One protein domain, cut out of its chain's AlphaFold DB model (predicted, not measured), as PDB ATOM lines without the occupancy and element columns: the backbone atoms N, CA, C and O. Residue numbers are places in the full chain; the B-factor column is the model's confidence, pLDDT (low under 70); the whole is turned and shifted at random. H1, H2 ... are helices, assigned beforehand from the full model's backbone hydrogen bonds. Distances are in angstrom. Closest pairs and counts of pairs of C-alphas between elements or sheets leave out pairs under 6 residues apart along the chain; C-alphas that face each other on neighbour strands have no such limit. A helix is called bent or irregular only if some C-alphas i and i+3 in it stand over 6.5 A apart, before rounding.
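Overview. This is residues 20 to 174 and 235 to 286 of the 615 residues of an uncharacterized protein of Roseburia faecis (UniProt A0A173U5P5). One long helix, H7, runs through the middle of the domain, with H1, H3, H4 and H8 gathered round its residues 155 to 169 and mostly crossing it, while H5, half of the hairpin H5 and H6, packs on its first residues, 145 to 148. H2 lies out at one end, packed on H1; a winding stretch after H8 leads to H9 and H10, which pack on no helix, and residues 120 to 125 and 263 to 269 stick out. The printed part has 207 residues with ten named helices, H1 to H10 in order along the chain, and no named strand; its class is all helix. It is compact, with a radius of gyration of the C-alphas of 19.1 A and spans of 58 by 43 by 29 A.

Along the chain. H1 is residues 20 to 39, 27.2 A long, and its first C-alpha, of Tyr 20, is at (3.726, 20.667, -11.469). H2 is residues 48 to 59, H3 residues 61 to 74 and H4 residues 78 to 92, 21.5 A long. H5, residues 100 to 119, spans 28.6 A, and H6 is residues 125 to 138. H7, residues 145 to 174, is the longest at 41.9 A, from C-alpha 145 at (-15.276, 9.777, -35.634) to C-alpha 174 at (6.330, 15.926, -0.276). After the cut come H8, residues 241 to 249, H9, residues 264 to 267, and H10, residues 278 to 285, whose last C-alpha is at (-15.907, 13.272, -5.083). H3 and H7 are irregular, with C-alphas 62 and 65 at 7.3 A and C-alphas 146 and 149 at 7.1 A; H2 is only just irregular, with C-alphas 49 and 52 at 7.0 A.

Arrangement. H7 is the hub and touches five helices. H3 touches it at a shallow tilt of 32 degrees, only just short of steep, opposite ways; their closest C-alphas, of Met 73 and Lys 161, are 4.8 A apart. H4 touches H7 with residues 78 to 80 alone, closest at Trp 79 and Leu 159, C-alphas 6.6 A apart. H8 touches H7 about perpendicular at 74 degrees, closest at the C-alphas of Ile 249 and Asn 160, 6.2 A. H1 only just touches H7, with 3 pairs of C-alphas within 8 A, the closest being Phe 23 and Tyr 169 at 7.0 A. H5 touches H7 at a shallow tilt of 9 degrees, opposite ways, with the C-alphas of Ala 118 and Pro 145 closest at 5.7 A. H5 and H6 form a helical hairpin, touching at a steep tilt of 40 degrees, with the C-alphas of Phe 114 and Tyr 130 closest at 6.1 A. H2 touches H1 at a steep tilt of 47 degrees, closest at the C-alphas of Phe 54 and Phe 30, 7.4 A, and touches H3 only at the corner. Every O i to N i+4 pair is within hydrogen-bond range in H1, H4, H5, H6, H8 and H10; the figures are 6 of 8 in H2, 8 of 10 in H3 and 23 of 26 in H7, and H9 is too short for such a pair.

Size, cuts and confidence. The two C-alphas farthest apart, of Asp 60 and Ser 121, are 59.3 A apart. Residues 175 to 234 are not printed, and C-alphas 174 and 235 across the cut are 27.2 A apart. The link from H8 to H9, residues 250 to 263, is long. Mean pLDDT of the printed part is 84.4; residues 40 to 51, 121 to 123 and 139 to 142 are under 70.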
ATOM      1  N   TYR A  20       3.852  21.721 -10.460       94.38
ATOM      2  CA  TYR A  20       3.726  20.667 -11.469       94.38
ATOM      3  C   TYR A  20       5.064  20.315 -12.128       94.38
ATOM      4  O   TYR A  20       5.314  19.155 -12.442       94.38
ATOM      5  N   THR A  21       5.984  21.274 -12.265       92.88
ATOM      6  CA  THR A  21       7.345  20.992 -12.744       92.88
ATOM      7  C   THR A  21       8.134  20.086 -11.798       92.88
ATOM      8  O   THR A  21       8.875  19.228 -12.276       92.88
ATOM      9  N   ASP A  22       7.955  20.235 -10.481       93.56
ATOM     10  CA  ASP A  22       8.629  19.406  -9.477       93.56
ATOM     11  C   ASP A  22       8.113  17.962  -9.525       93.56
ATOM     12  O   ASP A  22       8.910  17.013  -9.497       93.56
ATOM     13  N   PHE A  23       6.794  17.811  -9.695       95.62
ATOM     14  CA  PHE A  23       6.128  16.534  -9.945       95.62
ATOM     15  C   PHE A  23       6.634  15.869 -11.235       95.62
ATOM     16  O   PHE A  23       7.039  14.707 -11.210       95.62
ATOM     17  N   LEU A  24       6.703  16.592 -12.357       94.25
ATOM     18  CA  LEU A  24       7.224  16.032 -13.612       94.25
ATOM     19  C   LEU A  24       8.683  15.576 -13.469       94.25
ATOM     20  O   LEU A  24       9.035  14.484 -13.917       94.25
ATOM     21  N   ASP A  25       9.528  16.353 -12.787       91.38
ATOM     22  CA  ASP A  25      10.907  15.940 -12.511       91.38
ATOM     23  C   ASP A  25      10.986  14.709 -11.602       91.38
ATOM     24  O   ASP A  25      11.894  13.882 -11.746       91.38
ATOM     25  N   TYR A  26      10.068  14.579 -10.643       92.94
ATOM     26  CA  TYR A  26       9.934  13.372  -9.830       92.94
ATOM     27  C   TYR A  26       9.596  12.154 -10.704       92.94
ATOM     28  O   TYR A  26      10.291  11.140 -10.616       92.94
ATOM     29  N   ILE A  27       8.621  12.270 -11.610       93.69
ATOM     30  CA  ILE A  27       8.217  11.183 -12.515       93.69
ATOM     31  C   ILE A  27       9.338  10.785 -13.485       93.69
ATOM     32  O   ILE A  27       9.598   9.592 -13.667       93.69
ATOM     33  N   ILE A  28      10.044  11.755 -14.075       90.50
ATOM     34  CA  ILE A  28      11.193  11.490 -14.957       90.50
ATOM     35  C   ILE A  28      12.276  10.712 -14.196       90.50
ATOM     36  O   ILE A  28      12.792   9.706 -14.691       90.50
ATOM     37  N   THR A  29      12.583  11.137 -12.965       89.25
ATOM     38  CA  THR A  29      13.568  10.458 -12.111       89.25
ATOM     39  C   THR A  29      13.109   9.038 -11.768       89.25
ATOM     40  O   THR A  29      13.881   8.089 -11.930       89.25
ATOM     41  N   PHE A  30      11.843   8.865 -11.375       90.94
ATOM     42  CA  PHE A  30      11.247   7.563 -11.079       90.94
ATOM     43  C   PHE A  30      11.351   6.594 -12.266       90.94
ATOM     44  O   PHE A  30      11.851   5.478 -12.101       90.94
ATOM     45  N   ARG A  31      10.952   7.026 -13.473       89.75
ATOM     46  CA  ARG A  31      11.038   6.212 -14.700       89.75
ATOM     47  C   ARG A  31      12.479   5.769 -14.985       89.75
ATOM     48  O   ARG A  31      12.701   4.606 -15.323       89.75
ATOM     49  N   GLY A  32      13.459   6.651 -14.771       85.81
ATOM     50  CA  GLY A  32      14.883   6.327 -14.907       85.81
ATOM     51  C   GLY A  32      15.370   5.258 -13.916       85.81
ATOM     52  O   GLY A  32      16.058   4.314 -14.312       85.81
ATOM     53  N   TYR A  33      14.990   5.359 -12.637       85.94
ATOM     54  CA  TYR A  33      15.311   4.329 -11.636       85.94
ATOM     55  C   TYR A  33      14.610   3.000 -11.935       85.94
ATOM     56  O   TYR A  33      15.239   1.943 -11.850       85.94
ATOM     57  N   TYR A  34      13.341   3.039 -12.345       87.94
ATOM     58  CA  TYR A  34      12.585   1.842 -12.701       87.94
ATOM     59  C   TYR A  34      13.225   1.092 -13.878       87.94
ATOM     60  O   TYR A  34      13.445  -0.119 -13.792       87.94
ATOM     61  N   ALA A  35      13.602   1.805 -14.946       85.06
ATOM     62  CA  ALA A  35      14.295   1.226 -16.097       85.06
ATOM     63  C   ALA A  35      15.659   0.623 -15.712       85.06
ATOM     64  O   ALA A  35      16.002  -0.482 -16.136       85.06
ATOM     65  N   ARG A  36      16.422   1.292 -14.839       81.62
ATOM     66  CA  ARG A  36      17.687   0.757 -14.315       81.62
ATOM     67  C   ARG A  36      17.486  -0.560 -13.555       81.62
ATOM     68  O   ARG A  36      18.206  -1.521 -13.811       81.62
ATOM     69  N   VAL A  37      16.545  -0.595 -12.609       82.56
ATOM     70  CA  VAL A  37      16.364  -1.731 -11.685       82.56
ATOM     71  C   VAL A  37      15.705  -2.930 -12.369       82.56
ATOM     72  O   VAL A  37      16.129  -4.061 -12.148       82.56
ATOM     73  N   TYR A  38      14.688  -2.697 -13.202       82.56
ATOM     74  CA  TYR A  38      13.859  -3.769 -13.770       82.56
ATOM     75  C   TYR A  38      14.126  -4.062 -15.251       82.56
ATOM     76  O   TYR A  38      13.706  -5.112 -15.731       82.56
ATOM     77  N   GLN A  39      14.807  -3.170 -15.983       79.31
ATOM     78  CA  GLN A  39      15.056  -3.314 -17.428       79.31
ATOM     79  C   GLN A  39      16.552  -3.313 -17.797       79.31
ATOM     80  O   GLN A  39      16.889  -3.480 -18.965       79.31
ATOM     81  N   GLY A  40      17.459  -3.149 -16.823       65.50
ATOM     82  CA  GLY A  40      18.908  -3.252 -17.031       65.50
ATOM     83  C   GLY A  40      19.539  -2.109 -17.841       65.50
ATOM     84  O   GLY A  40      20.626  -2.289 -18.389       65.50
ATOM     85  N   GLN A  41      18.879  -0.949 -17.940       67.81
ATOM     86  CA  GLN A  41      19.376   0.219 -18.686       67.81
ATOM     87  C   GLN A  41      20.390   1.070 -17.884       67.81
ATOM     88  O   GLN A  41      20.445   1.017 -16.652       67.81
ATOM     89  N   VAL A  42      21.223   1.853 -18.589       56.06
ATOM     90  CA  VAL A  42      22.328   2.655 -18.014       56.06
ATOM     91  C   VAL A  42      21.814   3.855 -17.197       56.06
ATOM     92  O   VAL A  42      20.761   4.413 -17.487       56.06
ATOM     93  N   LYS A  43      22.588   4.233 -16.163       50.75
ATOM     94  CA  LYS A  43      22.321   5.287 -15.162       50.75
ATOM     95  C   LYS A  43      21.656   6.557 -15.736       50.75
ATOM     96  O   LYS A  43      22.241   7.176 -16.626       50.75
ATOM     97  N   PRO A  44      20.547   7.038 -15.141       51.69
ATOM     98  CA  PRO A  44      20.086   8.401 -15.374       51.69
ATOM     99  C   PRO A  44      21.078   9.425 -14.792       51.69
ATOM    100  O   PRO A  44      21.799   9.156 -13.827       51.69
ATOM    101  N   ARG A  45      21.118  10.614 -15.398       47.59
ATOM    102  CA  ARG A  45      21.878  11.776 -14.920       47.59
ATOM    103  C   ARG A  45      21.067  12.413 -13.780       47.59
ATOM    104  O   ARG A  45      20.099  13.108 -14.057       47.59
ATOM    105  N   CYS A  46      21.396  12.130 -12.518       51.03
ATOM    106  CA  CYS A  46      20.630  12.639 -11.369       51.03
ATOM    107  C   CYS A  46      21.276  13.879 -10.733       51.03
ATOM    108  O   CYS A  46      22.497  13.935 -10.576       51.03
ATOM    109  N   TYR A  47      20.438  14.833 -10.318       48.72
ATOM    110  CA  TYR A  47      20.787  15.888  -9.361       48.72
ATOM    111  C   TYR A  47      20.747  15.319  -7.929       48.72
ATOM    112  O   TYR A  47      19.918  14.459  -7.629       48.72
ATOM    113  N   ALA A  48      21.659  15.772  -7.062       48.00
ATOM    114  CA  ALA A  48      22.045  15.101  -5.814       48.00
ATOM    115  C   ALA A  48      20.920  14.904  -4.770       48.00
ATOM    116  O   ALA A  48      20.919  13.891  -4.083       48.00
ATOM    117  N   ASP A  49      19.931  15.800  -4.691       51.88
ATOM    118  CA  ASP A  49      18.934  15.828  -3.598       51.88
ATOM    119  C   ASP A  49      17.797  14.781  -3.730       51.88
ATOM    120  O   ASP A  49      17.117  14.423  -2.773       51.88
ATOM    121  N   LYS A  50      17.593  14.215  -4.930       57.22
ATOM    122  CA  LYS A  50      16.600  13.143  -5.172       57.22
ATOM    123  C   LYS A  50      17.175  11.731  -4.991       57.22
ATOM    124  O   LYS A  50      16.417  10.761  -5.022       57.22
ATOM    125  N   GLY A  51      18.495  11.605  -4.822       62.19
ATOM    126  CA  GLY A  51      19.195  10.319  -4.758       62.19
ATOM    127  C   GLY A  51      18.754   9.467  -3.570       62.19
ATOM    128  O   GLY A  51      18.312   8.336  -3.762       62.19
ATOM    129  N   ASP A  52      18.777  10.042  -2.369       74.38
ATOM    130  CA  ASP A  52      18.554   9.304  -1.120       74.38
ATOM    131  C   ASP A  52      17.130   8.748  -0.993       74.38
ATOM    132  O   ASP A  52      16.937   7.618  -0.535       74.38
ATOM    133  N   TYR A  53      16.119   9.510  -1.424       85.88
ATOM    134  CA  TYR A  53      14.730   9.044  -1.405       85.88
ATOM    135  C   TYR A  53      14.524   7.868  -2.367       85.88
ATOM    136  O   TYR A  53      14.035   6.817  -1.952       85.88
ATOM    137  N   PHE A  54      14.917   8.006  -3.641       85.88
ATOM    138  CA  PHE A  54      14.705   6.938  -4.620       85.88
ATOM    139  C   PHE A  54      15.574   5.711  -4.322       85.88
ATOM    140  O   PHE A  54      15.124   4.582  -4.520       85.88
ATOM    141  N   GLU A  55      16.778   5.888  -3.779       83.06
ATOM    142  CA  GLU A  55      17.581   4.760  -3.306       83.06
ATOM    143  C   GLU A  55      16.868   3.979  -2.200       83.06
ATOM    144  O   GLU A  55      16.769   2.753  -2.304       83.06
ATOM    145  N   LYS A  56      16.283   4.653  -1.203       86.25
ATOM    146  CA  LYS A  56      15.457   3.994  -0.175       86.25
ATOM    147  C   LYS A  56      14.192   3.355  -0.762       86.25
ATOM    148  O   LYS A  56      13.847   2.234  -0.382       86.25
ATOM    149  N   LEU A  57      13.518   4.028  -1.699       88.31
ATOM    150  CA  LEU A  57      12.281   3.550  -2.330       88.31
ATOM    151  C   LEU A  57      12.495   2.228  -3.087       88.31
ATOM    152  O   LEU A  57      11.683   1.313  -2.965       88.31
ATOM    153  N   PHE A  58      13.590   2.118  -3.846       87.00
ATOM    154  CA  PHE A  58      13.887   0.934  -4.662       87.00
ATOM    155  C   PHE A  58      14.687  -0.151  -3.920       87.00
ATOM    156  O   PHE A  58      14.622  -1.316  -4.319       87.00
ATOM    157  N   SER A  59      15.422   0.191  -2.854       85.06
ATOM    158  CA  SER A  59      16.239  -0.780  -2.102       85.06
ATOM    159  C   SER A  59      15.465  -1.494  -0.991       85.06
ATOM    160  O   SER A  59      15.717  -2.673  -0.730       85.06
ATOM    161  N   ASP A  60      14.518  -0.817  -0.330       86.25
ATOM    162  CA  ASP A  60      13.732  -1.430   0.742       86.25
ATOM    163  C   ASP A  60      12.558  -2.243   0.175       86.25
ATOM    164  O   ASP A  60      11.617  -1.719  -0.425       86.25
ATOM    165  N   LYS A  61      12.556  -3.553   0.452       82.81
ATOM    166  CA  LYS A  61      11.456  -4.461   0.091       82.81
ATOM    167  C   LYS A  61      10.106  -4.014   0.659       82.81
ATOM    168  O   LYS A  61       9.076  -4.333   0.063       82.81
ATOM    169  N   LYS A  62      10.085  -3.292   1.785       84.44
ATOM    170  CA  LYS A  62       8.854  -2.740   2.364       84.44
ATOM    171  C   LYS A  62       8.209  -1.699   1.456       84.44
ATOM    172  O   LYS A  62       6.993  -1.597   1.500       84.44
ATOM    173  N   ASN A  63       8.975  -1.005   0.615       86.69
ATOM    174  CA  ASN A  63       8.495   0.063  -0.267       86.69
ATOM    175  C   ASN A  63       8.117  -0.420  -1.675       86.69
ATOM    176  O   ASN A  63       7.562   0.342  -2.461       86.69
ATOM    177  N   HIS A  64       8.334  -1.702  -1.988       86.00
ATOM    178  CA  HIS A  64       8.083  -2.247  -3.325       86.00
ATOM    179  C   HIS A  64       6.639  -2.041  -3.820       86.00
ATOM    180  O   HIS A  64       6.415  -1.851  -5.012       86.00
ATOM    181  N   TYR A  65       5.656  -2.029  -2.915       87.56
ATOM    182  CA  TYR A  65       4.260  -1.777  -3.283       87.56
ATOM    183  C   TYR A  65       4.027  -0.350  -3.803       87.56
ATOM    184  O   TYR A  65       3.217  -0.181  -4.710       87.56
ATOM    185  N   LYS A  66       4.762   0.648  -3.289       89.81
ATOM    186  CA  LYS A  66       4.709   2.038  -3.772       89.81
ATOM    187  C   LYS A  66       5.273   2.142  -5.185       89.81
ATOM    188  O   LYS A  66       4.676   2.781  -6.041       89.81
ATOM    189  N   VAL A  67       6.371   1.430  -5.454       90.69
ATOM    190  CA  VAL A  67       6.964   1.332  -6.799       90.69
ATOM    191  C   VAL A  67       5.991   0.680  -7.787       90.69
ATOM    192  O   VAL A  67       5.832   1.177  -8.899       90.69
ATOM    193  N   GLU A  68       5.319  -0.411  -7.398       89.94
ATOM    194  CA  GLU A  68       4.305  -1.057  -8.246       89.94
ATOM    195  C   GLU A  68       3.119  -0.125  -8.521       89.94
ATOM    196  O   GLU A  68       2.658  -0.053  -9.660       89.94
ATOM    197  N   ALA A  69       2.653   0.600  -7.502       91.31
ATOM    198  CA  ALA A  69       1.547   1.537  -7.629       91.31
ATOM    199  C   ALA A  69       1.889   2.708  -8.556       91.31
ATOM    200  O   ALA A  69       1.180   2.925  -9.537       91.31
ATOM    201  N   LEU A  70       3.008   3.400  -8.309       92.88
ATOM    202  CA  LEU A  70       3.485   4.489  -9.165       92.88
ATOM    203  C   LEU A  70       3.642   4.015 -10.606       92.88
ATOM    204  O   LEU A  70       3.078   4.624 -11.510       92.88
ATOM    205  N   GLN A  71       4.293   2.870 -10.827       93.31
ATOM    206  CA  GLN A  71       4.440   2.324 -12.172       93.31
ATOM    207  C   GLN A  71       3.087   2.037 -12.835       93.31
ATOM    208  O   GLN A  71       2.928   2.294 -14.027       93.31
ATOM    209  N   ALA A  72       2.109   1.505 -12.096       91.75
ATOM    210  CA  ALA A  72       0.780   1.224 -12.633       91.75
ATOM    211  C   ALA A  72       0.021   2.498 -13.052       91.75
ATOM    212  O   ALA A  72      -0.768   2.438 -13.998       91.75
ATOM    213  N   MET A  73       0.276   3.626 -12.382       92.81
ATOM    214  CA  MET A  73      -0.335   4.921 -12.695       92.81
ATOM    215  C   MET A  73       0.402   5.678 -13.809       92.81
ATOM    216  O   MET A  73      -0.224   6.357 -14.623       92.81
ATOM    217  N   THR A  74       1.730   5.549 -13.875       93.69
ATOM    218  CA  THR A  74       2.567   6.400 -14.735       93.69
ATOM    219  C   THR A  74       2.973   5.760 -16.056       93.69
ATOM    220  O   THR A  74       3.478   6.455 -16.941       93.69
ATOM    221  N   LYS A  75       2.862   4.432 -16.175       89.62
ATOM    222  CA  LYS A  75       3.259   3.700 -17.382       89.62
ATOM    223  C   LYS A  75       2.287   3.988 -18.529       89.62
ATOM    224  O   LYS A  75       1.083   3.839 -18.340       89.62
ATOM    225  N   ASP A  76       2.841   4.309 -19.701       86.25
ATOM    226  CA  ASP A  76       2.115   4.541 -20.958       86.25
ATOM    227  C   ASP A  76       0.944   5.534 -20.785       86.25
ATOM    228  O   ASP A  76      -0.165   5.280 -21.243       86.25
ATOM    229  N   ASN A  77       1.170   6.621 -20.036       92.38
ATOM    230  CA  ASN A  77       0.158   7.629 -19.719       92.38
ATOM    231  C   ASN A  77       0.338   8.851 -20.633       92.38
ATOM    232  O   ASN A  77       1.332   9.571 -20.488       92.38
ATOM    233  N   LEU A  78      -0.627   9.096 -21.531       91.19
ATOM    234  CA  LEU A  78      -0.519  10.128 -22.566       91.19
ATOM    235  C   LEU A  78      -0.388  11.531 -21.974       91.19
ATOM    236  O   LEU A  78       0.405  12.324 -22.473       91.19
ATOM    237  N   TRP A  79      -1.109  11.833 -20.889       93.94
ATOM    238  CA  TRP A  79      -1.029  13.142 -20.238       93.94
ATOM    239  C   TRP A  79       0.361  13.412 -19.679       93.94
ATOM    240  O   TRP A  79       0.925  14.477 -19.912       93.94
ATOM    241  N   ILE A  80       0.950  12.437 -18.982       93.88
ATOM    242  CA  ILE A  80       2.308  12.575 -18.438       93.88
ATOM    243  C   ILE A  80       3.313  12.798 -19.572       93.88
ATOM    244  O   ILE A  80       4.162  13.683 -19.474       93.88
ATOM    245  N   ASP A  81       3.215  12.016 -20.646       91.81
ATOM    246  CA  ASP A  81       4.140  12.110 -21.777       91.81
ATOM    247  C   ASP A  81       3.989  13.449 -22.515       91.81
ATOM    248  O   ASP A  81       4.992  14.088 -22.850       91.81
ATOM    249  N   TYR A  82       2.753  13.923 -22.687       91.50
ATOM    250  CA  TYR A  82       2.448  15.248 -23.219       91.50
ATOM    251  C   TYR A  82       3.038  16.362 -22.344       91.50
ATOM    252  O   TYR A  82       3.801  17.194 -22.837       91.50
ATOM    253  N   PHE A  83       2.776  16.350 -21.034       93.12
ATOM    254  CA  PHE A  83       3.273  17.382 -20.121       93.12
ATOM    255  C   PHE A  83       4.801  17.417 -20.025       93.12
ATOM    256  O   PHE A  83       5.382  18.498 -19.912       93.12
ATOM    257  N   ILE A  84       5.475  16.264 -20.118       91.31
ATOM    258  CA  ILE A  84       6.942  16.212 -20.197       91.31
ATOM    259  C   ILE A  84       7.434  16.945 -21.456       91.31
ATOM    260  O   ILE A  84       8.349  17.764 -21.352       91.31
ATOM    261  N   LYS A  85       6.806  16.728 -22.619       89.06
ATOM    262  CA  LYS A  85       7.168  17.422 -23.869       89.06
ATOM    263  C   LYS A  85       6.905  18.924 -23.807       89.06
ATOM    264  O   LYS A  85       7.773  19.702 -24.201       89.06
ATOM    265  N   VAL A  86       5.739  19.338 -23.305       88.56
ATOM    266  CA  VAL A  86       5.393  20.762 -23.140       88.56
ATOM    267  C   VAL A  86       6.412  21.440 -22.231       88.56
ATOM    268  O   VAL A  86       6.975  22.477 -22.583       88.56
ATOM    269  N   ARG A  87       6.759  20.803 -21.109       87.88
ATOM    270  CA  ARG A  87       7.796  21.304 -20.207       87.88
ATOM    271  C   ARG A  87       9.149  21.463 -20.905       87.88
ATOM    272  O   ARG A  87       9.814  22.477 -20.709       87.88
ATOM    273  N   GLU A  88       9.575  20.495 -21.714       85.75
ATOM    274  CA  GLU A  88      10.821  20.616 -22.484       85.75
ATOM    275  C   GLU A  88      10.798  21.804 -23.458       85.75
ATOM    276  O   GLU A  88      11.833  22.439 -23.677       85.75
ATOM    277  N   GLN A  89       9.639  22.127 -24.037       85.31
ATOM    278  CA  GLN A  89       9.462  23.301 -24.895       85.31
ATOM    279  C   GLN A  89       9.494  24.608 -24.088       85.31
ATOM    280  O   GLN A  89      10.227  25.526 -24.456       85.31
ATOM    281  N   HIS A  90       8.786  24.675 -22.960       86.06
ATOM    282  CA  HIS A  90       8.788  25.838 -22.064       86.06
ATOM    283  C   HIS A  90      10.203  26.148 -21.559       86.06
ATOM    284  O   HIS A  90      10.660  27.290 -21.637       86.06
ATOM    285  N   LEU A  91      10.968  25.120 -21.174       83.19
ATOM    286  CA  LEU A  91      12.367  25.275 -20.766       83.19
ATOM    287  C   LEU A  91      13.243  25.870 -21.882       83.19
ATOM    288  O   LEU A  91      14.092  26.719 -21.603       83.19
ATOM    289  N   LYS A  92      13.022  25.489 -23.151       84.12
ATOM    290  CA  LYS A  92      13.710  26.109 -24.306       84.12
ATOM    291  C   LYS A  92      13.347  27.591 -24.456       84.12
ATOM    292  O   LYS A  92      14.205  28.384 -24.844       84.12
ATOM    293  N   ASN A  93      12.126  27.963 -24.079       80.56
ATOM    294  CA  ASN A  93      11.619  29.336 -24.090       80.56
ATOM    295  C   ASN A  93      11.925  30.123 -22.799       80.56
ATOM    296  O   ASN A  93      11.523  31.278 -22.685       80.56
ATOM    297  N   LYS A  94      12.691  29.548 -21.856       80.25
ATOM    298  CA  LYS A  94      13.012  30.124 -20.531       80.25
ATOM    299  C   LYS A  94      11.796  30.293 -19.609       80.25
ATOM    300  O   LYS A  94      11.803  31.142 -18.716       80.25
ATOM    301  N   GLU A  95      10.779  29.464 -19.796       79.44
ATOM    302  CA  GLU A  95       9.605  29.365 -18.937       79.44
ATOM    303  C   GLU A  95       9.740  28.140 -18.022       79.44
ATOM    304  O   GLU A  95       9.904  27.010 -18.476       79.44
ATOM    305  N   ASN A  96       9.687  28.370 -16.706       78.62
ATOM    306  CA  ASN A  96       9.867  27.332 -15.681       78.62
ATOM    307  C   ASN A  96       8.543  26.942 -15.003       78.62
ATOM    308  O   ASN A  96       8.531  26.575 -13.828       78.62
ATOM    309  N   TRP A  97       7.422  27.082 -15.705       82.75
ATOM    310  CA  TRP A  97       6.094  26.776 -15.183       82.75
ATOM    311  C   TRP A  97       5.243  26.099 -16.259       82.75
ATOM    312  O   TRP A  97       5.513  26.215 -17.455       82.75
ATOM    313  N   ILE A  98       4.244  25.351 -15.807       87.56
ATOM    314  CA  ILE A  98       3.232  24.700 -16.634       87.56
ATOM    315  C   ILE A  98       1.914  24.749 -15.865       87.56
ATOM    316  O   ILE A  98       1.927  24.667 -14.637       87.56
ATOM    317  N   ASP A  99       0.815  24.906 -16.587       88.50
ATOM    318  CA  ASP A  99      -0.550  24.913 -16.068       88.50
ATOM    319  C   ASP A  99      -1.268  23.705 -16.674       88.50
ATOM    320  O   ASP A  99      -1.499  23.653 -17.884       88.50
ATOM    321  N   PHE A 100      -1.512  22.682 -15.853       92.50
ATOM    322  CA  PHE A 100      -2.099  21.433 -16.333       92.50
ATOM    323  C   PHE A 100      -3.539  21.649 -16.791       92.50
ATOM    324  O   PHE A 100      -3.930  21.119 -17.826       92.50
ATOM    325  N   GLU A 101      -4.309  22.446 -16.062       91.69
ATOM    326  CA  GLU A 101      -5.712  22.730 -16.321       91.69
ATOM    327  C   GLU A 101      -5.899  23.445 -17.660       91.69
ATOM    328  O   GLU A 101      -6.722  23.014 -18.472       91.69
ATOM    329  N   SER A 102      -5.097  24.475 -17.942       89.44
ATOM    330  CA  SER A 102      -5.145  25.179 -19.233       89.44
ATOM    331  C   SER A 102      -4.794  24.264 -20.412       89.44
ATOM    332  O   SER A 102      -5.459  24.290 -21.451       89.44
ATOM    333  N   GLU A 103      -3.777  23.419 -20.249       91.62
ATOM    334  CA  GLU A 103      -3.345  22.469 -21.276       91.62
ATOM    335  C   GLU A 103      -4.375  21.349 -21.518       91.62
ATOM    336  O   GLU A 103      -4.674  21.020 -22.670       91.62
ATOM    337  N   ILE A 104      -4.987  20.806 -20.456       92.62
ATOM    338  CA  ILE A 104      -6.097  19.843 -20.568       92.62
ATOM    339  C   ILE A 104      -7.285  20.510 -21.260       92.62
ATOM    340  O   ILE A 104      -7.868  19.924 -22.170       92.62
ATOM    341  N   SER A 105      -7.618  21.744 -20.870       92.31
ATOM    342  CA  SER A 105      -8.748  22.496 -21.424       92.31
ATOM    343  C   SER A 105      -8.601  22.687 -22.927       92.31
ATOM    344  O   SER A 105      -9.538  22.423 -23.678       92.31
ATOM    345  N   ARG A 106      -7.396  23.041 -23.385       90.81
ATOM    346  CA  ARG A 106      -7.086  23.176 -24.810       90.81
ATOM    347  C   ARG A 106      -7.336  21.881 -25.586       90.81
ATOM    348  O   ARG A 106      -7.974  21.917 -26.633       90.81
ATOM    349  N   ILE A 107      -6.862  20.748 -25.068       90.69
ATOM    350  CA  ILE A 107      -7.005  19.440 -25.727       90.69
ATOM    351  C   ILE A 107      -8.465  18.983 -25.738       90.69
ATOM    352  O   ILE A 107      -8.942  18.473 -26.751       90.69
ATOM    353  N   VAL A 108      -9.185  19.187 -24.633       91.44
ATOM    354  CA  VAL A 108     -10.610  18.854 -24.523       91.44
ATOM    355  C   VAL A 108     -11.444  19.689 -25.495       91.44
ATOM    356  O   VAL A 108     -12.272  19.127 -26.205       91.44
ATOM    357  N   GLN A 109     -11.194  20.997 -25.591       91.19
ATOM    358  CA  GLN A 109     -11.884  21.872 -26.545       91.19
ATOM    359  C   GLN A 109     -11.572  21.498 -28.001       91.19
ATOM    360  O   GLN A 109     -12.476  21.458 -28.832       91.19
ATOM    361  N   ASP A 110     -10.314  21.172 -28.314       88.88
ATOM    362  CA  ASP A 110      -9.931  20.711 -29.653       88.88
ATOM    363  C   ASP A 110     -10.630  19.388 -30.026       88.88
ATOM    364  O   ASP A 110     -11.023  19.200 -31.179       88.88
ATOM    365  N   LEU A 111     -10.806  18.473 -29.064       88.12
ATOM    366  CA  LEU A 111     -11.544  17.221 -29.257       88.12
ATOM    367  C   LEU A 111     -13.047  17.445 -29.431       88.12
ATOM    368  O   LEU A 111     -13.647  16.804 -30.295       88.12
ATOM    369  N   ASP A 112     -13.635  18.345 -28.645       88.69
ATOM    370  CA  ASP A 112     -15.053  18.700 -28.725       88.69
ATOM    371  C   ASP A 112     -15.396  19.317 -30.094       88.69
ATOM    372  O   ASP A 112     -16.314  18.870 -30.788       88.69
ATOM    373  N   GLU A 113     -14.588  20.269 -30.569       86.50
ATOM    374  CA  GLU A 113     -14.754  20.840 -31.913       86.50
ATOM    375  C   GLU A 113     -14.523  19.802 -33.019       86.50
ATOM    376  O   GLU A 113     -15.300  19.717 -33.978       86.50
ATOM    377  N   PHE A 114     -13.513  18.937 -32.870       85.62
ATOM    378  CA  PHE A 114     -13.290  17.852 -33.822       85.62
ATOM    379  C   PHE A 114     -14.493  16.902 -33.906       85.62
ATOM    380  O   PHE A 114     -14.887  16.532 -35.013       85.62
ATOM    381  N   GLN A 115     -15.112  16.543 -32.777       84.31
ATOM    382  CA  GLN A 115     -16.298  15.682 -32.729       84.31
ATOM    383  C   GLN A 115     -17.485  16.294 -33.486       84.31
ATOM    384  O   GLN A 115     -18.155  15.594 -34.254       84.31
ATOM    385  N   LYS A 116     -17.708  17.606 -33.345       83.56
ATOM    386  CA  LYS A 116     -18.780  18.331 -34.049       83.56
ATOM    387  C   LYS A 116     -18.557  18.348 -35.559       83.56
ATOM    388  O   LYS A 116     -19.469  18.025 -36.323       83.56
ATOM    389  N   ILE A 117     -17.338  18.667 -35.997       82.94
ATOM    390  CA  ILE A 117     -16.992  18.711 -37.426       82.94
ATOM    391  C   ILE A 117     -17.056  17.303 -38.032       82.94
ATOM    392  O   ILE A 117     -17.597  17.121 -39.125       82.94
ATOM    393  N   ALA A 118     -16.558  16.298 -37.310       76.75
ATOM    394  CA  ALA A 118     -16.569  14.894 -37.709       76.75
ATOM    395  C   ALA A 118     -17.985  14.322 -37.902       76.75
ATOM    396  O   ALA A 118     -18.181  13.466 -38.766       76.75
ATOM    397  N   GLY A 119     -18.960  14.798 -37.121       70.44
ATOM    398  CA  GLY A 119     -20.376  14.443 -37.256       70.44
ATOM    399  C   GLY A 119     -21.099  15.153 -38.407       70.44
ATOM    400  O   GLY A 119     -22.204  14.752 -38.780       70.44
ATOM    401  N   SER A 120     -20.496  16.191 -38.996       73.50
ATOM    402  CA  SER A 120     -21.063  16.908 -40.139       73.50
ATOM    403  C   SER A 120     -20.826  16.155 -41.457       73.50
ATOM    404  O   SER A 120     -19.839  15.443 -41.639       73.50
ATOM    405  N   SER A 121     -21.733  16.306 -42.428       60.91
ATOM    406  CA  SER A 121     -21.706  15.559 -43.702       60.91
ATOM    407  C   SER A 121     -20.526  15.917 -44.626       60.91
ATOM    408  O   SER A 121     -20.365  15.306 -45.681       60.91
ATOM    409  N   SER A 122     -19.722  16.921 -44.263       62.22
ATOM    410  CA  SER A 122     -18.676  17.528 -45.087       62.22
ATOM    411  C   SER A 122     -17.366  17.606 -44.303       62.22
ATOM    412  O   SER A 122     -17.250  18.388 -43.364       62.22
ATOM    413  N   ARG A 123     -16.344  16.849 -44.726       68.81
ATOM    414  CA  ARG A 123     -14.976  16.979 -44.195       68.81
ATOM    415  C   ARG A 123     -14.332  18.251 -44.757       68.81
ATOM    416  O   ARG A 123     -13.826  18.241 -45.877       68.81
ATOM    417  N   THR A 124     -14.413  19.338 -43.998       75.19
ATOM    418  CA  THR A 124     -13.849  20.661 -44.320       75.19
ATOM    419  C   THR A 124     -12.328  20.708 -44.105       75.19
ATOM    420  O   THR A 124     -11.741  19.776 -43.556       75.19
ATOM    421  N   GLU A 125     -11.659  21.792 -44.517       75.69
ATOM    422  CA  GLU A 125     -10.239  22.028 -44.183       75.69
ATOM    423  C   GLU A 125      -9.998  22.042 -42.662       75.69
ATOM    424  O   GLU A 125      -8.987  21.523 -42.187       75.69
ATOM    425  N   GLU A 126     -10.967  22.542 -41.891       76.12
ATOM    426  CA  GLU A 126     -10.935  22.561 -40.424       76.12
ATOM    427  C   GLU A 126     -10.852  21.147 -39.831       76.12
ATOM    428  O   GLU A 126     -10.077  20.922 -38.904       76.12
ATOM    429  N   TYR A 127     -11.550  20.162 -40.414       80.06
ATOM    430  CA  TYR A 127     -11.456  18.759 -39.988       80.06
ATOM    431  C   TYR A 127     -10.010  18.251 -40.017       80.06
ATOM    432  O   TYR A 127      -9.537  17.635 -39.061       80.06
ATOM    433  N   TYR A 128      -9.295  18.508 -41.116       78.81
ATOM    434  CA  TYR A 128      -7.907  18.073 -41.264       78.81
ATOM    435  C   TYR A 128      -6.964  18.874 -40.364       78.81
ATOM    436  O   TYR A 128      -6.032  18.293 -39.815       78.81
ATOM    437  N   HIS A 129      -7.233  20.166 -40.150       81.44
ATOM    438  CA  HIS A 129      -6.465  20.994 -39.222       81.44
ATOM    439  C   HIS A 129      -6.521  20.453 -37.783       81.44
ATOM    440  O   HIS A 129      -5.474  20.204 -37.181       81.44
ATOM    441  N   TYR A 130      -7.722  20.203 -37.252       79.38
ATOM    442  CA  TYR A 130      -7.886  19.637 -35.911       79.38
ATOM    443  C   TYR A 130      -7.358  18.203 -35.820       79.38
ATOM    444  O   TYR A 130      -6.707  17.864 -34.832       79.38
ATOM    445  N   LYS A 131      -7.558  17.374 -36.858       78.94
ATOM    446  CA  LYS A 131      -7.013  16.007 -36.893       78.94
ATOM    447  C   LYS A 131      -5.488  16.007 -36.766       78.94
ATOM    448  O   LYS A 131      -4.946  15.226 -35.990       78.94
ATOM    449  N   GLU A 132      -4.800  16.872 -37.509       79.75
ATOM    450  CA  GLU A 132      -3.337  16.982 -37.464       79.75
ATOM    451  C   GLU A 132      -2.845  17.505 -36.111       79.75
ATOM    452  O   GLU A 132      -1.957  16.903 -35.507       79.75
ATOM    453  N   LYS A 133      -3.487  18.552 -35.583       81.69
ATOM    454  CA  LYS A 133      -3.172  19.116 -34.263       81.69
ATOM    455  C   LYS A 133      -3.325  18.081 -33.141       81.69
ATOM    456  O   LYS A 133      -2.433  17.924 -32.312       81.69
ATOM    457  N   LEU A 134      -4.429  17.331 -33.136       81.31
ATOM    458  CA  LEU A 134      -4.682  16.276 -32.151       81.31
ATOM    459  C   LEU A 134      -3.750  15.075 -32.332       81.31
ATOM    460  O   LEU A 134      -3.385  14.441 -31.346       81.31
ATOM    461  N   ARG A 135      -3.327  14.768 -33.564       80.00
ATOM    462  CA  ARG A 135      -2.357  13.698 -33.835       80.00
ATOM    463  C   ARG A 135      -0.998  13.986 -33.202       80.00
ATOM    464  O   ARG A 135      -0.404  13.076 -32.630       80.00
ATOM    465  N   GLU A 136      -0.521  15.228 -33.282       73.44
ATOM    466  CA  GLU A 136       0.740  15.634 -32.643       73.44
ATOM    467  C   GLU A 136       0.702  15.465 -31.116       73.44
ATOM    468  O   GLU A 136       1.711  15.116 -30.501       73.44
ATOM    469  N   ILE A 137      -0.472  15.675 -30.515       72.56
ATOM    470  CA  ILE A 137      -0.683  15.626 -29.065       72.56
ATOM    471  C   ILE A 137      -0.916  14.192 -28.569       72.56
ATOM    472  O   ILE A 137      -0.324  13.777 -27.576       72.56
ATOM    473  N   LEU A 138      -1.777  13.433 -29.254       73.69
ATOM    474  CA  LEU A 138      -2.282  12.132 -28.803       73.69
ATOM    475  C   LEU A 138      -1.482  10.934 -29.337       73.69
ATOM    476  O   LEU A 138      -1.789   9.800 -28.966       73.69
ATOM    477  N   GLU A 139      -0.507  11.167 -30.223       69.56
ATOM    478  CA  GLU A 139       0.320  10.139 -30.882       69.56
ATOM    479  C   GLU A 139      -0.492   8.996 -31.531       69.56
ATOM    480  O   GLU A 139      -0.024   7.862 -31.637       69.56
ATOM    481  N   GLN A 140      -1.730   9.261 -31.965       65.25
ATOM    482  CA  GLN A 140      -2.595   8.242 -32.566       65.25
ATOM    483  C   GLN A 140      -2.522   8.254 -34.094       65.25
ATOM    484  O   GLN A 140      -2.727   9.291 -34.719       65.25
ATOM    485  N   GLU A 141      -2.307   7.083 -34.702       56.75
ATOM    486  CA  GLU A 141      -2.211   6.957 -36.162       56.75
ATOM    487  C   GLU A 141      -3.545   7.217 -36.890       56.75
ATOM    488  O   GLU A 141      -3.509   7.668 -38.031       56.75
ATOM    489  N   ASP A 142      -4.712   7.051 -36.242       63.16
ATOM    490  CA  ASP A 142      -6.016   7.351 -36.857       63.16
ATOM    491  C   ASP A 142      -7.115   7.753 -35.853       63.16
ATOM    492  O   ASP A 142      -7.866   6.918 -35.347       63.16
ATOM    493  N   LEU A 143      -7.281   9.063 -35.618       71.81
ATOM    494  CA  LEU A 143      -8.517   9.598 -35.029       71.81
ATOM    495  C   LEU A 143      -9.640   9.530 -36.082       71.81
ATOM    496  O   LEU A 143      -9.679  10.341 -37.016       71.81
ATOM    497  N   THR A 144     -10.532   8.545 -35.959       75.19
ATOM    498  CA  THR A 144     -11.797   8.481 -36.714       75.19
ATOM    499  C   THR A 144     -12.971   8.909 -35.828       75.19
ATOM    500  O   THR A 144     -12.874   8.778 -34.607       75.19
ATOM    501  N   PRO A 145     -14.093   9.383 -36.406       72.44
ATOM    502  CA  PRO A 145     -15.276   9.777 -35.634       72.44
ATOM    503  C   PRO A 145     -15.766   8.678 -34.673       72.44
ATOM    504  O   PRO A 145     -16.120   8.950 -33.531       72.44
ATOM    505  N   GLU A 146     -15.717   7.416 -35.102       77.12
ATOM    506  CA  GLU A 146     -16.159   6.256 -34.318       77.12
ATOM    507  C   GLU A 146     -15.209   5.913 -33.157       77.12
ATOM    508  O   GLU A 146     -15.594   5.206 -32.223       77.12
ATOM    509  N   ALA A 147     -13.961   6.386 -33.216       81.56
ATOM    510  CA  ALA A 147     -12.964   6.184 -32.172       81.56
ATOM    511  C   ALA A 147     -13.029   7.261 -31.076       81.56
ATOM    512  O   ALA A 147     -12.537   7.008 -29.978       81.56
ATOM    513  N   ILE A 148     -13.659   8.417 -31.340       81.88
ATOM    514  CA  ILE A 148     -13.689   9.565 -30.420       81.88
ATOM    515  C   ILE A 148     -14.194   9.176 -29.022       81.88
ATOM    516  O   ILE A 148     -13.444   9.413 -28.076       81.88
ATOM    517  N   PRO A 149     -15.355   8.505 -28.845       85.38
ATOM    518  CA  PRO A 149     -15.836   8.170 -27.502       85.38
ATOM    519  C   PRO A 149     -14.842   7.309 -26.710       85.38
ATOM    520  O   PRO A 149     -14.553   7.579 -25.552       85.38
ATOM    521  N   LYS A 150     -14.212   6.324 -27.369       87.19
ATOM    522  CA  LYS A 150     -13.187   5.480 -26.734       87.19
ATOM    523  C   LYS A 150     -11.926   6.265 -26.375       87.19
ATOM    524  O   LYS A 150     -11.248   5.926 -25.406       87.19
ATOM    525  N   THR A 151     -11.580   7.273 -27.172       87.38
ATOM    526  CA  THR A 151     -10.459   8.173 -26.886       87.38
ATOM    527  C   THR A 151     -10.765   9.059 -25.682       87.38
ATOM    528  O   THR A 151      -9.891   9.207 -24.834       87.38
ATOM    529  N   ILE A 152     -11.994   9.570 -25.561       89.38
ATOM    530  CA  ILE A 152     -12.463  10.332 -24.392       89.38
ATOM    531  C   ILE A 152     -12.355   9.469 -23.127       89.38
ATOM    532  O   ILE A 152     -11.672   9.866 -22.183       89.38
ATOM    533  N   ASP A 153     -12.907   8.248 -23.147       90.69
ATOM    534  CA  ASP A 153     -12.826   7.301 -22.023       90.69
ATOM    535  C   ASP A 153     -11.369   7.004 -21.627       90.69
ATOM    536  O   ASP A 153     -11.009   6.965 -20.445       90.69
ATOM    537  N   LYS A 154     -10.497   6.805 -22.625       90.94
ATOM    538  CA  LYS A 154      -9.068   6.559 -22.402       90.94
ATOM    539  C   LYS A 154      -8.389   7.766 -21.751       90.94
ATOM    540  O   LYS A 154      -7.642   7.580 -20.791       90.94
ATOM    541  N   LEU A 155      -8.641   8.976 -22.250       92.44
ATOM    542  CA  LEU A 155      -8.059  10.207 -21.712       92.44
ATOM    543  C   LEU A 155      -8.540  10.487 -20.289       92.44
ATOM    544  O   LEU A 155      -7.720  10.873 -19.458       92.44
ATOM    545  N   MET A 156      -9.814  10.232 -19.986       94.25
ATOM    546  CA  MET A 156     -10.341  10.324 -18.622       94.25
ATOM    547  C   MET A 156      -9.679   9.312 -17.686       94.25
ATOM    548  O   MET A 156      -9.258   9.661 -16.582       94.25
ATOM    549  N   LEU A 157      -9.531   8.056 -18.118       93.62
ATOM    550  CA  LEU A 157      -8.846   7.033 -17.328       93.62
ATOM    551  C   LEU A 157      -7.381   7.408 -17.058       93.62
ATOM    552  O   LEU A 157      -6.882   7.215 -15.949       93.62
ATOM    553  N   GLU A 158      -6.673   7.920 -18.061       94.00
ATOM    554  CA  GLU A 158      -5.274   8.331 -17.920       94.00
ATOM    555  C   GLU A 158      -5.114   9.606 -17.088       94.00
ATOM    556  O   GLU A 158      -4.158   9.690 -16.313       94.00
ATOM    557  N   LEU A 159      -6.065  10.542 -17.163       96.00
ATOM    558  CA  LEU A 159      -6.117  11.710 -16.284       96.00
ATOM    559  C   LEU A 159      -6.300  11.271 -14.829       96.00
ATOM    560  O   LEU A 159      -5.525  11.663 -13.963       96.00
ATOM    561  N   ASN A 160      -7.243  10.366 -14.563       95.62
ATOM    562  CA  ASN A 160      -7.449   9.807 -13.226       95.62
ATOM    563  C   ASN A 160      -6.195   9.101 -12.683       95.62
ATOM    564  O   ASN A 160      -5.837   9.273 -11.517       95.62
ATOM    565  N   LYS A 161      -5.473   8.352 -13.525       95.62
ATOM    566  CA  LYS A 161      -4.178   7.769 -13.138       95.62
ATOM    567  C   LYS A 161      -3.121   8.835 -12.846       95.62
ATOM    568  O   LYS A 161      -2.363   8.672 -11.893       95.62
ATOM    569  N   LEU A 162      -3.055   9.905 -13.643       96.88
ATOM    570  CA  LEU A 162      -2.147  11.026 -13.398       96.88
ATOM    571  C   LEU A 162      -2.447  11.682 -12.047       96.88
ATOM    572  O   LEU A 162      -1.514  11.918 -11.283       96.88
ATOM    573  N   ILE A 163      -3.724  11.898 -11.723       95.88
ATOM    574  CA  ILE A 163      -4.151  12.458 -10.434       95.88
ATOM    575  C   ILE A 163      -3.727  11.539  -9.281       95.88
ATOM    576  O   ILE A 163      -3.161  12.018  -8.302       95.88
ATOM    577  N   CYS A 164      -3.900  10.219  -9.405       95.25
ATOM    578  CA  CYS A 164      -3.394   9.275  -8.403       95.25
ATOM    579  C   CYS A 164      -1.860   9.284  -8.295       95.25
ATOM    580  O   CYS A 164      -1.319   9.138  -7.204       95.25
ATOM    581  N   ALA A 165      -1.129   9.439  -9.403       96.31
ATOM    582  CA  ALA A 165       0.328   9.563  -9.352       96.31
ATOM    583  C   ALA A 165       0.761  10.852  -8.630       96.31
ATOM    584  O   ALA A 165       1.726  10.826  -7.864       96.31
ATOM    585  N   LEU A 166       0.035  11.953  -8.849       96.94
ATOM    586  CA  LEU A 166       0.233  13.217  -8.148       96.94
ATOM    587  C   LEU A 166      -0.089  13.085  -6.652       96.94
ATOM    588  O   LEU A 166       0.695  13.543  -5.828       96.94
ATOM    589  N   GLU A 167      -1.176  12.400  -6.294       95.81
ATOM    590  CA  GLU A 167      -1.526  12.094  -4.902       95.81
ATOM    591  C   GLU A 167      -0.392  11.357  -4.179       95.81
ATOM    592  O   GLU A 167       0.024  11.777  -3.102       95.81
ATOM    593  N   ILE A 168       0.159  10.302  -4.793       94.06
ATOM    594  CA  ILE A 168       1.274   9.539  -4.207       94.06
ATOM    595  C   ILE A 168       2.504  10.432  -4.021       94.06
ATOM    596  O   ILE A 168       3.177  10.357  -2.997       94.06
ATOM    597  N   TYR A 169       2.811  11.282  -5.004       95.25
ATOM    598  CA  TYR A 169       3.922  12.223  -4.905       95.25
ATOM    599  C   TYR A 169       3.753  13.200  -3.732       95.25
ATOM    600  O   TYR A 169       4.695  13.412  -2.963       95.25
ATOM    601  N   LEU A 170       2.562  13.780  -3.591       96.06
ATOM    602  CA  LEU A 170       2.270  14.787  -2.578       96.06
ATOM    603  C   LEU A 170       2.206  14.201  -1.163       96.06
ATOM    604  O   LEU A 170       2.717  14.816  -0.231       96.06
ATOM    605  N   ASP A 171       1.633  13.013  -0.991       93.50
ATOM    606  CA  ASP A 171       1.541  12.376   0.327       93.50
ATOM    607  C   ASP A 171       2.874  11.741   0.762       93.50
ATOM    608  O   ASP A 171       3.364  12.013   1.857       93.50
ATOM    609  N   ASP A 172       3.526  10.964  -0.113       90.81
ATOM    610  CA  ASP A 172       4.725  10.207   0.264       90.81
ATOM    611  C   ASP A 172       6.006  11.047   0.203       90.81
ATOM    612  O   ASP A 172       6.766  11.118   1.170       90.81
ATOM    613  N   TYR A 173       6.282  11.674  -0.945       91.81
ATOM    614  CA  TYR A 173       7.544  12.391  -1.143       91.81
ATOM    615  C   TYR A 173       7.507  13.789  -0.530       91.81
ATOM    616  O   TYR A 173       8.418  14.151   0.213       91.81
ATOM    617  N   VAL A 174       6.475  14.578  -0.843       94.12
ATOM    618  CA  VAL A 174       6.330  15.926  -0.276       94.12
ATOM    619  C   VAL A 174       5.921  15.837   1.189       94.12
ATOM    620  O   VAL A 174       6.524  16.502   2.027       94.12
ATOM    621  N   ARG A 235      -3.762  -8.520  -0.943       72.38
ATOM    622  CA  ARG A 235      -4.174  -9.130  -2.212       72.38
ATOM    623  C   ARG A 235      -5.158 -10.265  -1.966       72.38
ATOM    624  O   ARG A 235      -4.839 -11.256  -1.309       72.38
ATOM    625  N   LYS A 236      -6.345 -10.154  -2.560       70.56
ATOM    626  CA  LYS A 236      -7.310 -11.260  -2.612       70.56
ATOM    627  C   LYS A 236      -6.940 -12.232  -3.739       70.56
ATOM    628  O   LYS A 236      -6.321 -11.856  -4.735       70.56
ATOM    629  N   LYS A 237      -7.324 -13.505  -3.610       70.12
ATOM    630  CA  LYS A 237      -7.146 -14.498  -4.684       70.12
ATOM    631  C   LYS A 237      -7.915 -14.028  -5.929       70.12
ATOM    632  O   LYS A 237      -9.118 -13.818  -5.850       70.12
ATOM    633  N   GLY A 238      -7.217 -13.853  -7.055       70.62
ATOM    634  CA  GLY A 238      -7.790 -13.311  -8.299       70.62
ATOM    635  C   GLY A 238      -7.677 -11.787  -8.472       70.62
ATOM    636  O   GLY A 238      -8.186 -11.264  -9.459       70.62
ATOM    637  N   ASP A 239      -7.003 -11.078  -7.560       76.44
ATOM    638  CA  ASP A 239      -6.814  -9.624  -7.626       76.44
ATOM    639  C   ASP A 239      -5.822  -9.214  -8.736       76.44
ATOM    640  O   ASP A 239      -4.597  -9.341  -8.603       76.44
ATOM    641  N   LYS A 240      -6.366  -8.739  -9.862       81.12
ATOM    642  CA  LYS A 240      -5.596  -8.239 -11.009       81.12
ATOM    643  C   LYS A 240      -5.123  -6.805 -10.767       81.12
ATOM    644  O   LYS A 240      -5.748  -6.049 -10.034       81.12
ATOM    645  N   ASN A 241      -4.046  -6.405 -11.444       81.94
ATOM    646  CA  ASN A 241      -3.520  -5.040 -11.333       81.94
ATOM    647  C   ASN A 241      -4.552  -3.968 -11.724       81.94
ATOM    648  O   ASN A 241      -4.670  -2.961 -11.040       81.94
ATOM    649  N   ALA A 242      -5.353  -4.224 -12.764       81.31
ATOM    650  CA  ALA A 242      -6.423  -3.322 -13.197       81.31
ATOM    651  C   ALA A 242      -7.422  -3.014 -12.066       81.31
ATOM    652  O   ALA A 242      -7.683  -1.852 -11.784       81.31
ATOM    653  N   ASN A 243      -7.866  -4.040 -11.333       84.81
ATOM    654  CA  ASN A 243      -8.793  -3.882 -10.209       84.81
ATOM    655  C   ASN A 243      -8.178  -3.076  -9.053       84.81
ATOM    656  O   ASN A 243      -8.899  -2.508  -8.235       84.81
ATOM    657  N   ARG A 244      -6.847  -3.086  -8.896       85.50
ATOM    658  CA  ARG A 244      -6.164  -2.256  -7.888       85.50
ATOM    659  C   ARG A 244      -6.136  -0.796  -8.312       85.50
ATOM    660  O   ARG A 244      -6.422   0.061  -7.484       85.50
ATOM    661  N   VAL A 245      -5.835  -0.540  -9.583       86.88
ATOM    662  CA  VAL A 245      -5.834   0.807 -10.164       86.88
ATOM    663  C   VAL A 245      -7.219   1.441 -10.049       86.88
ATOM    664  O   VAL A 245      -7.336   2.502  -9.452       86.88
ATOM    665  N   GLU A 246      -8.263   0.751 -10.509       88.25
ATOM    666  CA  GLU A 246      -9.657   1.219 -10.448       88.25
ATOM    667  C   GLU A 246     -10.072   1.600  -9.020       88.25
ATOM    668  O   GLU A 246     -10.448   2.735  -8.757       88.25
ATOM    669  N   ARG A 247      -9.858   0.705  -8.050       86.00
ATOM    670  CA  ARG A 247     -10.175   0.971  -6.638       86.00
ATOM    671  C   ARG A 247      -9.351   2.096  -6.001       86.00
ATOM    672  O   ARG A 247      -9.732   2.602  -4.942       86.00
ATOM    673  N   THR A 248      -8.180   2.404  -6.553       88.00
ATOM    674  CA  THR A 248      -7.355   3.536  -6.101       88.00
ATOM    675  C   THR A 248      -7.936   4.835  -6.653       88.00
ATOM    676  O   THR A 248      -8.155   5.762  -5.883       88.00
ATOM    677  N   ILE A 249      -8.301   4.845  -7.939       90.12
ATOM    678  CA  ILE A 249      -8.988   5.960  -8.605       90.12
ATOM    679  C   ILE A 249     -10.313   6.291  -7.905       90.12
ATOM    680  O   ILE A 249     -10.558   7.449  -7.599       90.12
ATOM    681  N   GLU A 250     -11.135   5.288  -7.586       90.00
ATOM    682  CA  GLU A 250     -12.433   5.481  -6.913       90.00
ATOM    683  C   GLU A 250     -12.333   6.170  -5.545       90.00
ATOM    684  O   GLU A 250     -13.291   6.799  -5.107       90.00
ATOM    685  N   LYS A 251     -11.208   6.013  -4.837       89.69
ATOM    686  CA  LYS A 251     -11.009   6.650  -3.528       89.69
ATOM    687  C   LYS A 251     -10.349   8.021  -3.612       89.69
ATOM    688  O   LYS A 251     -10.476   8.789  -2.666       89.69
ATOM    689  N   ASN A 252      -9.644   8.309  -4.702       92.62
ATOM    690  CA  ASN A 252      -8.975   9.585  -4.873       92.62
ATOM    691  C   ASN A 252     -10.007  10.725  -4.901       92.62
ATOM    692  O   ASN A 252     -10.879  10.773  -5.772       92.62
ATOM    693  N   ASN A 253      -9.868  11.677  -3.980       92.94
ATOM    694  CA  ASN A 253     -10.771  12.823  -3.865       92.94
ATOM    695  C   ASN A 253     -10.209  14.115  -4.500       92.94
ATOM    696  O   ASN A 253     -10.889  15.137  -4.480       92.94
ATOM    697  N   MET A 254      -9.006  14.081  -5.085       94.75
ATOM    698  CA  MET A 254      -8.359  15.260  -5.669       94.75
ATOM    699  C   MET A 254      -9.048  15.716  -6.959       94.75
ATOM    700  O   MET A 254      -9.298  14.921  -7.863       94.75
ATOM    701  N   VAL A 255      -9.322  17.007  -7.080       93.25
ATOM    702  CA  VAL A 255      -9.947  17.636  -8.247       93.25
ATOM    703  C   VAL A 255      -8.856  18.292  -9.083       93.25
ATOM    704  O   VAL A 255      -8.179  19.198  -8.607       93.25
ATOM    705  N   LEU A 256      -8.695  17.835 -10.323       93.69
ATOM    706  CA  LEU A 256      -7.784  18.393 -11.327       93.69
ATOM    707  C   LEU A 256      -8.526  18.385 -12.665       93.69
ATOM    708  O   LEU A 256      -8.289  17.557 -13.545       93.69
ATOM    709  N   GLY A 257      -9.537  19.241 -12.738       90.56
ATOM    710  CA  GLY A 257     -10.405  19.385 -13.897       90.56
ATOM    711  C   GLY A 257     -10.236  20.743 -14.560       90.56
ATOM    712  O   GLY A 257      -9.519  21.613 -14.070       90.56
ATOM    713  N   ILE A 258     -10.966  20.932 -15.649       91.06
ATOM    714  CA  ILE A 258     -11.032  22.188 -16.395       91.06
ATOM    715  C   ILE A 258     -12.284  22.977 -16.015       91.06
ATOM    716  O   ILE A 258     -13.251  22.421 -15.479       91.06
ATOM    717  N   ASP A 259     -12.282  24.266 -16.324       87.75
ATOM    718  CA  ASP A 259     -13.474  25.091 -16.176       87.75
ATOM    719  C   ASP A 259     -14.530  24.789 -17.230       87.75
ATOM    720  O   ASP A 259     -14.295  24.146 -18.257       87.75
ATOM    721  N   GLU A 260     -15.716  25.330 -16.979       88.19
ATOM    722  CA  GLU A 260     -16.757  25.395 -17.981       88.19
ATOM    723  C   GLU A 260     -16.372  26.368 -19.105       88.19
ATOM    724  O   GLU A 260     -16.372  27.584 -18.920       88.19
ATOM    725  N   TYR A 261     -16.077  25.814 -20.281       87.56
ATOM    726  CA  TYR A 261     -15.768  26.574 -21.493       87.56
ATOM    727  C   TYR A 261     -17.001  26.812 -22.378       87.56
ATOM    728  O   TYR A 261     -16.947  27.631 -23.296       87.56
ATOM    729  N   LEU A 262     -18.120  26.119 -22.123       86.75
ATOM    730  CA  LEU A 262     -19.336  26.270 -22.916       86.75
ATOM    731  C   LEU A 262     -20.167  27.486 -22.466       86.75
ATOM    732  O   LEU A 262     -20.279  27.774 -21.264       86.75
ATOM    733  N   PRO A 263     -20.828  28.178 -23.412       86.25
ATOM    734  CA  PRO A 263     -21.796  29.220 -23.093       86.25
ATOM    735  C   PRO A 263     -23.053  28.623 -22.440       86.25
ATOM    736  O   PRO A 263     -23.371  27.447 -22.629       86.25
ATOM    737  N   GLU A 264     -23.753  29.428 -21.635       84.44
ATOM    738  CA  GLU A 264     -24.839  28.980 -20.744       84.44
ATOM    739  C   GLU A 264     -25.946  28.184 -21.441       84.44
ATOM    740  O   GLU A 264     -26.438  27.201 -20.889       84.44
ATOM    741  N   ASP A 265     -26.294  28.569 -22.664       87.44
ATOM    742  CA  ASP A 265     -27.320  27.937 -23.491       87.44
ATOM    743  C   ASP A 265     -26.948  26.516 -23.947       87.44
ATOM    744  O   ASP A 265     -27.834  25.718 -24.256       87.44
ATOM    745  N   ARG A 266     -25.653  26.172 -23.942       85.12
ATOM    746  CA  ARG A 266     -25.135  24.870 -24.399       85.12
ATOM    747  C   ARG A 266     -24.793  23.907 -23.264       85.12
ATOM    748  O   ARG A 266     -24.830  22.694 -23.467       85.12
ATOM    749  N   ARG A 267     -24.530  24.413 -22.053       84.88
ATOM    750  CA  ARG A 267     -24.043  23.618 -20.900       84.88
ATOM    751  C   ARG A 267     -24.927  22.425 -20.539       84.88
ATOM    752  O   ARG A 267     -24.414  21.384 -20.150       84.88
ATOM    753  N   ALA A 268     -26.247  22.578 -20.646       82.69
ATOM    754  CA  ALA A 268     -27.199  21.522 -20.295       82.69
ATOM    755  C   ALA A 268     -27.359  20.451 -21.388       82.69
ATOM    756  O   ALA A 268     -27.831  19.354 -21.099       82.69
ATOM    757  N   ALA A 269     -27.006  20.774 -22.636       82.56
ATOM    758  CA  ALA A 269     -27.177  19.887 -23.785       82.56
ATOM    759  C   ALA A 269     -25.906  19.086 -24.103       82.56
ATOM    760  O   ALA A 269     -25.999  17.950 -24.562       82.56
ATOM    761  N   GLU A 270     -24.730  19.663 -23.851       84.69
ATOM    762  CA  GLU A 270     -23.433  19.101 -24.237       84.69
ATOM    763  C   GLU A 270     -22.673  18.577 -23.014       84.69
ATOM    764  O   GLU A 270     -21.985  19.318 -22.305       84.69
ATOM    765  N   ILE A 271     -22.823  17.273 -22.764       86.56
ATOM    766  CA  ILE A 271     -22.322  16.605 -21.553       86.56
ATOM    767  C   ILE A 271     -21.199  15.592 -21.809       86.56
ATOM    768  O   ILE A 271     -20.689  15.017 -20.853       86.56
ATOM    769  N   ASP A 272     -20.770  15.398 -23.057       86.44
ATOM    770  CA  ASP A 272     -19.779  14.371 -23.432       86.44
ATOM    771  C   ASP A 272     -18.433  14.532 -22.698       86.44
ATOM    772  O   ASP A 272     -17.766  13.551 -22.382       86.44
ATOM    773  N   PHE A 273     -18.061  15.770 -22.355       89.94
ATOM    774  CA  PHE A 273     -16.826  16.102 -21.635       89.94
ATOM    775  C   PHE A 273     -17.064  16.538 -20.183       89.94
ATOM    776  O   PHE A 273     -16.182  17.129 -19.559       89.94
ATOM    777  N   ILE A 274     -18.256  16.279 -19.626       91.19
ATOM    778  CA  ILE A 274     -18.616  16.740 -18.278       91.19
ATOM    779  C   ILE A 274     -17.661  16.204 -17.204       91.19
ATOM    780  O   ILE A 274     -17.365  16.917 -16.251       91.19
ATOM    781  N   GLU A 275     -17.109  15.000 -17.388       92.75
ATOM    782  CA  GLU A 275     -16.200  14.368 -16.423       92.75
ATOM    783  C   GLU A 275     -14.849  15.089 -16.276       92.75
ATOM    784  O   GLU A 275     -14.212  15.023 -15.218       92.75
ATOM    785  N   PHE A 276     -14.428  15.836 -17.303       93.25
ATOM    786  CA  PHE A 276     -13.240  16.687 -17.231       93.25
ATOM    787  C   PHE A 276     -13.488  17.961 -16.416       93.25
ATOM    788  O   PHE A 276     -12.526  18.594 -15.985       93.25
ATOM    789  N   LYS A 277     -14.747  18.366 -16.197       91.94
ATOM    790  CA  LYS A 277     -15.078  19.659 -15.584       91.94
ATOM    791  C   LYS A 277     -14.938  19.613 -14.060       91.94
ATOM    792  O   LYS A 277     -15.433  18.692 -13.404       91.94
ATOM    793  N   LYS A 278     -14.329  20.649 -13.465       90.31
ATOM    794  CA  LYS A 278     -14.102  20.738 -12.005       90.31
ATOM    795  C   LYS A 278     -15.391  20.593 -11.198       90.31
ATOM    796  O   LYS A 278     -15.405  19.859 -10.213       90.31
ATOM    797  N   PHE A 279     -16.480  21.254 -11.608       87.94
ATOM    798  CA  PHE A 279     -17.745  21.200 -10.863       87.94
ATOM    799  C   PHE A 279     -18.276  19.762 -10.751       87.94
ATOM    800  O   PHE A 279     -18.733  19.359  -9.682       87.94
ATOM    801  N   TYR A 280     -18.166  18.975 -11.829       91.12
ATOM    802  CA  TYR A 280     -18.574  17.575 -11.838       91.12
ATOM    803  C   TYR A 280     -17.696  16.760 -10.896       91.12
ATOM    804  O   TYR A 280     -18.214  16.030 -10.055       91.12
ATOM    805  N   GLN A 281     -16.373  16.936 -10.975       92.19
ATOM    806  CA  GLN A 281     -15.430  16.239 -10.103       92.19
ATOM    807  C   GLN A 281     -15.671  16.555  -8.620       92.19
ATOM    808  O   GLN A 281     -15.685  15.629  -7.813       92.19
ATOM    809  N   ARG A 282     -15.930  17.821  -8.257       90.31
ATOM    810  CA  ARG A 282     -16.262  18.225  -6.877       90.31
ATOM    811  C   ARG A 282     -17.540  17.545  -6.376       90.31
ATOM    812  O   ARG A 282     -17.553  17.016  -5.268       90.31
ATOM    813  N   ILE A 283     -18.595  17.499  -7.198       89.06
ATOM    814  CA  ILE A 283     -19.855  16.817  -6.849       89.06
ATOM    815  C   ILE A 283     -19.636  15.307  -6.711       89.06
ATOM    816  O   ILE A 283     -20.041  14.719  -5.709       89.06
ATOM    817  N   TYR A 284     -18.978  14.689  -7.693       90.44
ATOM    818  CA  TYR A 284     -18.726  13.250  -7.730       90.44
ATOM    819  C   TYR A 284     -17.863  12.783  -6.549       90.44
ATOM    820  O   TYR A 284     -18.139  11.744  -5.952       90.44
ATOM    821  N   LYS A 285     -16.846  13.572  -6.178       90.75
ATOM    822  CA  LYS A 285     -15.907  13.272  -5.083       90.75
ATOM    823  C   LYS A 285     -16.367  13.804  -3.720       90.75
ATOM    824  O   LYS A 285     -15.752  13.481  -2.708       90.75
ATOM    825  N   GLY A 286     -17.442  14.593  -3.680       86.94
ATOM    826  CA  GLY A 286     -17.998  15.160  -2.452       86.94
ATOM    827  C   GLY A 286     -17.124  16.234  -1.795       86.94
ATOM    828  O   GLY A 286     -17.136  16.344  -0.571       86.94
TER     829      GLY A 286